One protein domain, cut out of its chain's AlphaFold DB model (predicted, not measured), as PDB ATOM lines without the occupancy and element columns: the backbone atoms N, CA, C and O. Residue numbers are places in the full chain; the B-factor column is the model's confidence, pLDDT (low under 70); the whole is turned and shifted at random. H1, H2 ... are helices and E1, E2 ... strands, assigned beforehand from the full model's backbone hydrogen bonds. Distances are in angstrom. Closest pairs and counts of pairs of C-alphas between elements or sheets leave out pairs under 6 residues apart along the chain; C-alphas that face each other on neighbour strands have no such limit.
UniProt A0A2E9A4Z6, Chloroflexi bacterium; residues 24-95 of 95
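What this domain is: This is residues 24 to 95 of the 95 residues of a protein of Chloroflexi bacterium (UniProt A0A2E9A4Z6). A three-stranded sheet, E1, E2 and E3, has helix H2 packed slantwise over one face and its other face bare; from this small body residues 79 to 95, with the longest helix H4, stick out as a free arm. H1 sits by the E3 edge, and H3 follows H2 on the way to the arm. The printed part has 72 residues, with three named strands and then four named helices; the sheet order is E1, E2, E3, antiparallel, and the class is mixed. The whole is loose, with a radius of gyration of the C-alphas of 14.7 A, and elongated, spanning 46 by 26 by 17 A.

How they stand to each other: Start at the meander, each strand the antiparallel neighbour of the one before: E1, residues 26 to 32, E2, residues 37 to 43, and E3, residues 46 to 49. In the hairpin E1 and E2, find N 29 and O 40 within hydrogen-bond range at 2.8 A; in the hairpin E2 and E3, find N 41 and O 48, also 2.8 A. H2, residues 61 to 69, is on the sheet at a height over the sheet of 9.4 A, slantwise to the strands, at 53 degrees to E2 on the local plane. Its closest C-alphas to E3 are Ser 63 and Trp 47, 6.4 A. H1, residues 52 to 57, is only just not on the sheet, with 4 pairs of C-alphas within 10 A; its closest to E3 are Phe 54 and Leu 48, 7.5 A. H3, residues 71 to 75, is close but not clearly touching H2, the C-alphas of Leu 74 and Glu 67 being 7.7 A apart. H4, residues 80 to 93, is apart from H3 and H2. In H2, H3 and H4 every O i to N i+4 pair is within hydrogen-bond range; in H1, 1 of 2.

Where its parts are: Find C-alpha 26 at (279.736, 267.881, 293.485); from there E1 runs 19.6 A, and E2 returns over 19.9 A. H2 covers 12.0 A. H4 runs 20.5 A to C-alpha 93 at (279.813, 296.814, 302.580).

The domain as a whole: The C-alphas farthest apart are those of Asn 35 and Asn 95, 46.8 A. The printed part has no cut, and each link is tight. Look for pLDDT under 70 at residues 76 to 83 and residue 95.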
ATOM      1  N   ILE A  24     274.148 267.146 297.772       87.12
ATOM      2  CA  ILE A  24     275.063 267.098 296.634       87.12
ATOM      3  C   ILE A  24     276.241 267.992 296.969       87.12
ATOM      4  O   ILE A  24     276.082 269.179 297.213       87.12
ATOM      5  N   LEU A  25     277.435 267.409 296.962       87.75
ATOM      6  CA  LEU A  25     278.670 268.170 297.133       87.75
ATOM      7  C   LEU A  25     279.227 268.598 295.779       87.75
ATOM      8  O   LEU A  25     279.580 269.757 295.590       87.75
ATOM      9  N   GLN A  26     279.268 267.655 294.839       91.88
ATOM     10  CA  GLN A  26     279.736 267.881 293.485       91.88
ATOM     11  C   GLN A  26     279.022 266.932 292.521       91.88
ATOM     12  O   GLN A  26     278.796 265.765 292.855       91.88
ATOM     13  N   CYS A  27     278.695 267.397 291.318       93.81
ATOM     14  CA  CYS A  27     278.239 266.526 290.239       93.81
ATOM     15  C   CYS A  27     278.671 267.047 288.865       93.81
ATOM     16  O   CYS A  27     278.964 268.229 288.694       93.81
ATOM     17  N   LYS A  28     278.718 266.132 287.891       96.56
ATOM     18  CA  LYS A  28     278.890 266.436 286.469       96.56
ATOM     19  C   LYS A  28     277.698 265.883 285.710       96.56
ATOM     20  O   LYS A  28     277.321 264.729 285.913       96.56
ATOM     21  N   ILE A  29     277.100 266.720 284.880       96.50
ATOM     22  CA  ILE A  29     275.848 266.453 284.189       96.50
ATOM     23  C   ILE A  29     276.061 266.749 282.712       96.50
ATOM     24  O   ILE A  29     276.493 267.837 282.342       96.50
ATOM     25  N   GLU A  30     275.695 265.792 281.871       97.25
ATOM     26  CA  GLU A  30     275.513 266.035 280.450       97.25
ATOM     27  C   GLU A  30     274.055 266.424 280.202       97.25
ATOM     28  O   GLU A  30     273.127 265.663 280.483       97.25
ATOM     29  N   PHE A  31     273.844 267.635 279.698       96.31
ATOM     30  CA  PHE A  31     272.532 268.184 279.401       96.31
ATOM     31  C   PHE A  31     272.316 268.211 277.891       96.31
ATOM     32  O   PHE A  31     272.952 268.985 277.174       96.31
ATOM     33  N   GLN A  32     271.378 267.405 277.395       96.00
ATOM     34  CA  GLN A  32     271.012 267.420 275.983       96.00
ATOM     35  C   GLN A  32     270.079 268.601 275.689       96.00
ATOM     36  O   GLN A  32     268.862 268.530 275.863       96.00
ATOM     37  N   GLY A  33     270.661 269.701 275.216       89.25
ATOM     38  CA  GLY A  33     269.913 270.822 274.667       89.25
ATOM     39  C   GLY A  33     269.334 270.497 273.288       89.25
ATOM     40  O   GLY A  33     269.654 269.484 272.662       89.25
ATOM     41  N   LYS A  34     268.501 271.405 272.772       88.06
ATOM     42  CA  LYS A  34     267.888 271.263 271.440       88.06
ATOM     43  C   LYS A  34     268.920 271.233 270.303       88.06
ATOM     44  O   LYS A  34     268.691 270.571 269.298       88.06
ATOM     45  N   ASN A  35     270.026 271.963 270.460       85.25
ATOM     46  CA  ASN A  35     271.023 272.169 269.404       85.25
ATOM     47  C   ASN A  35     272.339 271.418 269.662       85.25
ATOM     48  O   ASN A  35     273.065 271.122 268.719       85.25
ATOM     49  N   SER A  36     272.653 271.133 270.926       91.25
ATOM     50  CA  SER A  36     273.921 270.540 271.359       91.25
ATOM     51  C   SER A  36     273.800 269.981 272.774       91.25
ATOM     52  O   SER A  36     272.953 270.428 273.553       91.25
ATOM     53  N   ALA A  37     274.655 269.012 273.097       95.31
ATOM     54  CA  ALA A  37     274.894 268.605 274.474       95.31
ATOM     55  C   ALA A  37     275.788 269.640 275.178       95.31
ATOM     56  O   ALA A  37     276.641 270.257 274.538       95.31
ATOM     57  N   HIS A  38     275.573 269.818 276.476       96.56
ATOM     58  CA  HIS A  38     276.308 270.742 277.332       96.56
ATOM     59  C   HIS A  38     276.791 270.022 278.579       96.56
ATOM     60  O   HIS A  38     276.023 269.295 279.206       96.56
ATOM     61  N   GLN A  39     278.041 270.246 278.958       97.75
ATOM     62  CA  GLN A  39     278.559 269.807 280.245       97.75
ATOM     63  C   GLN A  39     278.249 270.862 281.302       97.75
ATOM     64  O   GLN A  39     278.492 272.061 281.118       97.75
ATOM     65  N   ILE A  40     277.675 270.401 282.409       96.94
ATOM     66  CA  ILE A  40     277.351 271.223 283.565       96.94
ATOM     67  C   ILE A  40     277.992 270.603 284.793       96.94
ATOM     68  O   ILE A  40     277.854 269.406 285.044       96.94
ATOM     69  N   GLU A  41     278.676 271.428 285.566       96.75
ATOM     70  CA  GLU A  41     279.258 271.049 286.841       96.75
ATOM     71  C   GLU A  41     278.562 271.811 287.964       96.75
ATOM     72  O   GLU A  41     278.188 272.975 287.810       96.75
ATOM     73  N   PHE A  42     278.391 271.135 289.091       93.06
ATOM     74  CA  PHE A  42     278.023 271.747 290.357       93.06
ATOM     75  C   PHE A  42     279.142 271.479 291.349       93.06
ATOM     76  O   PHE A  42     279.553 270.324 291.476       93.06
ATOM     77  N   ASP A  43     279.601 272.501 292.062       90.12
ATOM     78  CA  ASP A  43     280.490 272.359 293.216       90.12
ATOM     79  C   ASP A  43     280.017 273.298 294.327       90.12
ATOM     80  O   ASP A  43     280.026 274.517 294.155       90.12
ATOM     81  N   ARG A  44     279.576 272.720 295.455       83.44
ATOM     82  CA  ARG A  44     279.192 273.435 296.688       83.44
ATOM     83  C   ARG A  44     278.385 274.722 296.435       83.44
ATOM     84  O   ARG A  44     278.781 275.802 296.858       83.44
ATOM     85  N   GLY A  45     277.261 274.610 295.727       83.12
ATOM     86  CA  GLY A  45     276.350 275.734 295.467       83.12
ATOM     87  C   GLY A  45     276.657 276.534 294.200       83.12
ATOM     88  O   GLY A  45     275.853 277.369 293.801       83.12
ATOM     89  N   THR A  46     277.780 276.270 293.530       87.94
ATOM     90  CA  THR A  46     278.157 276.971 292.298       87.94
ATOM     91  C   THR A  46     277.896 276.102 291.078       87.94
ATOM     92  O   THR A  46     278.399 274.982 290.992       87.94
ATOM     93  N   TRP A  47     277.157 276.643 290.111       93.75
ATOM     94  CA  TRP A  47     276.996 276.043 288.789       93.75
ATOM     95  C   TRP A  47     278.069 276.525 287.822       93.75
ATOM     96  O   TRP A  47     278.469 277.685 287.850       93.75
ATOM     97  N   LEU A  48     278.470 275.652 286.906       96.62
ATOM     98  CA  LEU A  48     279.265 275.993 285.736       96.62
ATOM     99  C   LEU A  48     278.685 275.273 284.527       96.62
ATOM    100  O   LEU A  48     278.560 274.055 284.544       96.62
ATOM    101  N   CYS A  49     278.355 276.001 283.465       96.75
ATOM    102  CA  CYS A  49     277.927 275.413 282.198       96.75
ATOM    103  C   CYS A  49     278.883 275.826 281.078       96.75
ATOM    104  O   CYS A  49     279.271 276.990 280.990       96.75
ATOM    105  N   ASP A  50     279.222 274.886 280.197       96.75
ATOM    106  CA  ASP A  50     280.115 275.120 279.054       96.75
ATOM    107  C   ASP A  50     279.503 275.965 277.920       96.75
ATOM    108  O   ASP A  50     280.182 276.306 276.951       96.75
ATOM    109  N   CYS A  51     278.216 276.311 278.004       95.38
ATOM    110  CA  CYS A  51     277.556 277.055 276.942       95.38
ATOM    111  C   CYS A  51     278.039 278.516 276.888       95.38
ATOM    112  O   CYS A  51     278.250 279.169 277.914       95.38
ATOM    113  N   ASN A  52     278.108 279.076 275.677       94.31
ATOM    114  CA  ASN A  52     278.598 280.442 275.451       94.31
ATOM    115  C   ASN A  52     277.869 281.497 276.295       94.31
ATOM    116  O   ASN A  52     278.496 282.420 276.807       94.31
ATOM    117  N   TYR A  53     276.552 281.360 276.472       94.88
ATOM    118  CA  TYR A  53     275.770 282.326 277.245       94.88
ATOM    119  C   TYR A  53     276.173 282.349 278.728       94.88
ATOM    120  O   TYR A  53     276.229 283.422 279.328       94.88
ATOM    121  N   PHE A  54     276.507 281.189 279.303       96.38
ATOM    122  CA  PHE A  54     276.923 281.092 280.700       96.38
ATOM    123  C   PHE A  54     278.242 281.829 280.943       96.38
ATOM    124  O   PHE A  54     278.357 282.542 281.934       96.38
ATOM    125  N   SER A  55     279.202 281.733 280.016       92.75
ATOM    126  CA  SER A  55     280.524 282.363 280.168       92.75
ATOM    127  C   SER A  55     280.459 283.865 280.486       92.75
ATOM    128  O   SER A  55     281.235 284.352 281.306       92.75
ATOM    129  N   SER A  56     279.488 284.579 279.910       93.94
ATOM    130  CA  SER A  56     279.317 286.022 280.112       93.94
ATOM    131  C   SER A  56     278.388 286.389 281.270       93.94
ATOM    132  O   SER A  56     278.499 287.490 281.796       93.94
ATOM    133  N   ASN A  57     277.448 285.513 281.637       93.69
ATOM    134  CA  ASN A  57     276.348 285.866 282.542       93.69
ATOM    135  C   ASN A  57     276.358 285.084 283.862       93.69
ATOM    136  O   ASN A  57     275.597 285.424 284.759       93.69
ATOM    137  N   GLN A  58     277.170 284.026 283.974       93.19
ATOM    138  CA  GLN A  58     277.178 283.074 285.099       93.19
ATOM    139  C   GLN A  58     275.804 282.429 285.375       93.19
ATOM    140  O   GLN A  58     275.532 281.897 286.447       93.19
ATOM    141  N   ILE A  59     274.927 282.462 284.371       94.50
ATOM    142  CA  ILE A  59     273.604 281.850 284.359       94.50
ATOM    143  C   ILE A  59     273.245 281.505 282.916       94.50
ATOM    144  O   ILE A  59     273.641 282.201 281.982       94.50
ATOM    145  N   CYS A  60     272.503 280.423 282.708       95.62
ATOM    146  CA  CYS A  60     271.925 280.076 281.415       95.62
ATOM    147  C   CYS A  60     270.660 279.233 281.606       95.62
ATOM    148  O   CYS A  60     270.366 278.772 282.707       95.62
ATOM    149  N   SER A  61     269.933 278.962 280.523       96.00
ATOM    150  CA  SER A  61     268.747 278.097 280.571       96.00
ATOM    151  C   SER A  61     269.031 276.709 281.152       96.00
ATOM    152  O   SER A  61     268.140 276.117 281.751       96.00
ATOM    153  N   HIS A  62     270.250 276.183 280.997       96.19
ATOM    154  CA  HIS A  62     270.606 274.862 281.513       96.19
ATOM    155  C   HIS A  62     270.839 274.864 283.027       96.19
ATOM    156  O   HIS A  62     270.273 274.021 283.719       96.19
ATOM    157  N   SER A  63     271.613 275.825 283.552       94.69
ATOM    158  CA  SER A  63     271.794 275.960 285.003       94.69
ATOM    159  C   SER A  63     270.461 276.278 285.683       94.69
ATOM    160  O   SER A  63     270.120 275.652 286.678       94.69
ATOM    161  N   MET A  64     269.637 277.143 285.080       95.00
ATOM    162  CA  MET A  64     268.279 277.425 285.563       95.00
ATOM    163  C   MET A  64     267.384 276.182 285.574       95.00
ATOM    164  O   MET A  64     266.620 275.980 286.514       95.00
ATOM    165  N   ALA A  65     267.453 275.346 284.535       95.62
ATOM    166  CA  ALA A  65     266.675 274.115 284.487       95.62
ATOM    167  C   ALA A  65     267.070 273.155 285.617       95.62
ATOM    168  O   ALA A  65     266.187 272.551 286.222       95.62
ATOM    169  N   LEU A  66     268.367 273.041 285.926       94.38
ATOM    170  CA  LEU A  66     268.850 272.202 287.023       94.38
ATOM    171  C   LEU A  66     268.492 272.764 288.398       94.38
ATOM    172  O   LEU A  66     268.049 271.998 289.246       94.38
ATOM    173  N   GLU A  67     268.574 274.079 288.591       91.12
ATOM    174  CA  GLU A  67     268.085 274.745 289.806       91.12
ATOM    175  C   GLU A  67     266.605 274.436 290.066       91.12
ATOM    176  O   GLU A  67     266.212 274.073 291.172       91.12
ATOM    177  N   ILE A  68     265.767 274.505 289.026       91.50
ATOM    178  CA  ILE A  68     264.339 274.179 289.131       91.50
ATOM    179  C   ILE A  68     264.134 272.682 289.394       91.50
ATOM    180  O   ILE A  68     263.340 272.316 290.257       91.50
ATOM    181  N   PHE A  69     264.839 271.819 288.659       92.00
ATOM    182  CA  PHE A  69     264.714 270.363 288.769       92.00
ATOM    183  C   PHE A  69     265.162 269.839 290.140       92.00
ATOM    184  O   PHE A  69     264.581 268.889 290.659       92.00
ATOM    185  N   MET A  70     266.181 270.462 290.732       89.44
ATOM    186  CA  MET A  70     266.823 270.018 291.970       89.44
ATOM    187  C   MET A  70     266.442 270.876 293.176       89.44
ATOM    188  O   MET A  70     266.991 270.670 294.258       89.44
ATOM    189  N   LYS A  71     265.491 271.804 293.009       85.94
ATOM    190  CA  LYS A  71     265.102 272.810 294.000       85.94
ATOM    191  C   LYS A  71     264.945 272.241 295.406       85.94
ATOM    192  O   LYS A  71     265.530 272.775 296.340       85.94
ATOM    193  N   ASP A  72     264.196 271.153 295.563       83.00
ATOM    194  CA  ASP A  72     263.904 270.586 296.885       83.00
ATOM    195  C   ASP A  72     265.149 269.993 297.566       83.00
ATOM    196  O   ASP A  72     265.243 269.988 298.790       83.00
ATOM    197  N   MET A  73     266.125 269.524 296.784       83.88
ATOM    198  CA  MET A  73     267.379 268.966 297.295       83.88
ATOM    199  C   MET A  73     268.458 270.034 297.510       83.88
ATOM    200  O   MET A  73     269.357 269.832 298.320       83.88
ATOM    201  N   LEU A  74     268.389 271.157 296.792       81.12
ATOM    202  CA  LEU A  74     269.274 272.309 296.992       81.12
ATOM    203  C   LEU A  74     268.784 273.203 298.139       81.12
ATOM    204  O   LEU A  74     269.592 273.723 298.901       81.12
ATOM    205  N   ALA A  75     267.468 273.322 298.337       74.94
ATOM    206  CA  ALA A  75     266.884 274.102 299.428       74.94
ATOM    207  C   ALA A  75     267.273 273.574 300.821       74.94
ATOM    208  O   ALA A  75     267.367 274.359 301.760       74.94
ATOM    209  N   SER A  76     267.540 272.270 300.961       68.06
ATOM    210  CA  SER A  76     268.038 271.669 302.208       68.06
ATOM    211  C   SER A  76     269.536 271.901 302.454       68.06
ATOM    212  O   SER A  76     270.043 271.560 303.525       68.06
ATOM    213  N   GLN A  77     270.262 272.452 301.476       69.88
ATOM    214  CA  GLN A  77     271.712 272.662 301.539       69.88
ATOM    215  C   GLN A  77     272.101 274.095 301.888       69.88
ATOM    216  O   GLN A  77     273.243 274.315 302.280       69.88
ATOM    217  N   ILE A  78     271.169 275.043 301.784       64.25
ATOM    218  CA  ILE A  78     271.377 276.415 302.238       64.25
ATOM    219  C   ILE A  78     271.194 276.417 303.757       64.25
ATOM    220  O   ILE A  78     270.069 276.405 304.265       64.25
ATOM    221  N   GLU A  79     272.298 276.373 304.501       63.16
ATOM    222  CA  GLU A  79     272.233 276.474 305.954       63.16
ATOM    223  C   GLU A  79     271.818 277.896 306.342       63.16
ATOM    224  O   GLU A  79     272.313 278.889 305.813       63.16
ATOM    225  N   SER A  80     270.886 278.022 307.289       59.16
ATOM    226  CA  SER A  80     270.378 279.330 307.730       59.16
ATOM    227  C   SER A  80     271.483 280.242 308.287       59.16
ATOM    228  O   SER A  80     271.316 281.457 308.312       59.16
ATOM    229  N   ALA A  81     272.602 279.657 308.724       60.69
ATOM    230  CA  ALA A  81     273.793 280.376 309.155       60.69
ATOM    231  C   ALA A  81     274.537 281.057 307.990       60.69
ATOM    232  O   ALA A  81     275.029 282.166 308.180       60.69
ATOM    233  N   ASP A  82     274.558 280.446 306.799       68.31
ATOM    234  CA  ASP A  82     275.220 281.001 305.609       68.31
ATOM    235  C   ASP A  82     274.451 282.212 305.060       68.31
ATOM    236  O   ASP A  82     275.040 283.215 304.673       68.31
ATOM    237  N   LEU A  83     273.114 282.186 305.130       67.75
ATOM    238  CA  LEU A  83     272.287 283.339 304.750       67.75
ATOM    239  C   LEU A  83     272.483 284.537 305.687       67.75
ATOM    240  O   LEU A  83     272.435 285.685 305.249       67.75
ATOM    241  N   LEU A  84     272.664 284.290 306.988       72.19
ATOM    242  CA  LEU A  84     272.870 285.360 307.964       72.19
ATOM    243  C   LEU A  84     274.249 286.004 307.802       72.19
ATOM    244  O   LEU A  84     274.337 287.230 307.846       72.19
ATOM    245  N   SER A  85     275.294 285.208 307.562       75.06
ATOM    246  CA  SER A  85     276.641 285.735 307.332       75.06
ATOM    247  C   SER A  85     276.734 286.527 306.024       75.06
ATOM    248  O   SER A  85     277.295 287.623 306.026       75.06
ATOM    249  N   GLU A  86     276.113 286.051 304.938       80.12
ATOM    250  CA  GLU A  86     276.035 286.795 303.673       80.12
ATOM    251  C   GLU A  86     275.295 288.131 303.839       80.12
ATOM    252  O   GLU A  86     275.762 289.168 303.364       80.12
ATOM    253  N   VAL A  87     274.163 288.144 304.553       82.50
ATOM    254  CA  VAL A  87     273.405 289.380 304.817       82.50
ATOM    255  C   VAL A  87     274.211 290.361 305.673       82.50
ATOM    256  O   VAL A  87     274.235 291.555 305.368       82.50
ATOM    257  N   GLU A  88     274.887 289.890 306.723       88.62
ATOM    258  CA  GLU A  88     275.753 290.730 307.563       88.62
ATOM    259  C   GLU A  88     276.901 291.352 306.758       88.62
ATOM    260  O   GLU A  88     277.216 292.535 306.932       88.62
ATOM    261  N   GLU A  89     277.500 290.593 305.842       86.88
ATOM    262  CA  GLU A  89     278.586 291.074 304.994       86.88
ATOM    263  C   GLU A  89     278.110 292.123 303.977       86.88
ATOM    264  O   GLU A  89     278.750 293.169 303.830       86.88
ATOM    265  N   ILE A  90     276.940 291.923 303.364       85.19
ATOM    266  CA  ILE A  90     276.304 292.917 302.483       85.19
ATOM    267  C   ILE A  90     276.022 294.220 303.247       85.19
ATOM    268  O   ILE A  90     276.344 295.309 302.765       85.19
ATOM    269  N   LEU A  91     275.461 294.130 304.457       87.38
ATOM    270  CA  LEU A  91     275.177 295.301 305.295       87.38
ATOM    271  C   LEU A  91     276.451 296.041 305.723       87.38
ATOM    272  O   LEU A  91     276.429 297.262 305.888       87.38
ATOM    273  N   ARG A  92     277.566 295.324 305.888       88.75
ATOM    274  CA  ARG A  92     278.870 295.916 306.204       88.75
ATOM    275  C   ARG A  92     279.477 296.665 305.020       88.75
ATOM    276  O   ARG A  92     280.130 297.675 305.240       88.75
ATOM    277  N   GLN A  93     279.292 296.177 303.797       85.75
ATOM    278  CA  GLN A  93     279.813 296.814 302.580       85.75
ATOM    279  C   GLN A  93     278.985 298.032 302.136       85.75
ATOM    280  O   GLN A  93     279.478 298.868 301.382       85.75
ATOM    281  N   ALA A  94     277.731 298.126 302.588       81.25
ATOM    282  CA  ALA A  94     276.819 299.228 302.283       81.25
ATOM    283  C   ALA A  94     276.945 300.449 303.226       81.25
ATOM    284  O   ALA A  94     276.267 301.451 302.991       81.25
ATOM    285  N   ASN A  95     277.778 300.365 304.272       60.66
ATOM    286  CA  ASN A  95     278.078 301.437 305.236       60.66
ATOM    287  C   ASN A  95     279.544 301.877 305.140       60.66
ATOM    288  O   ASN A  95     279.822 303.038 305.514       60.66
TER     289      ASN A  95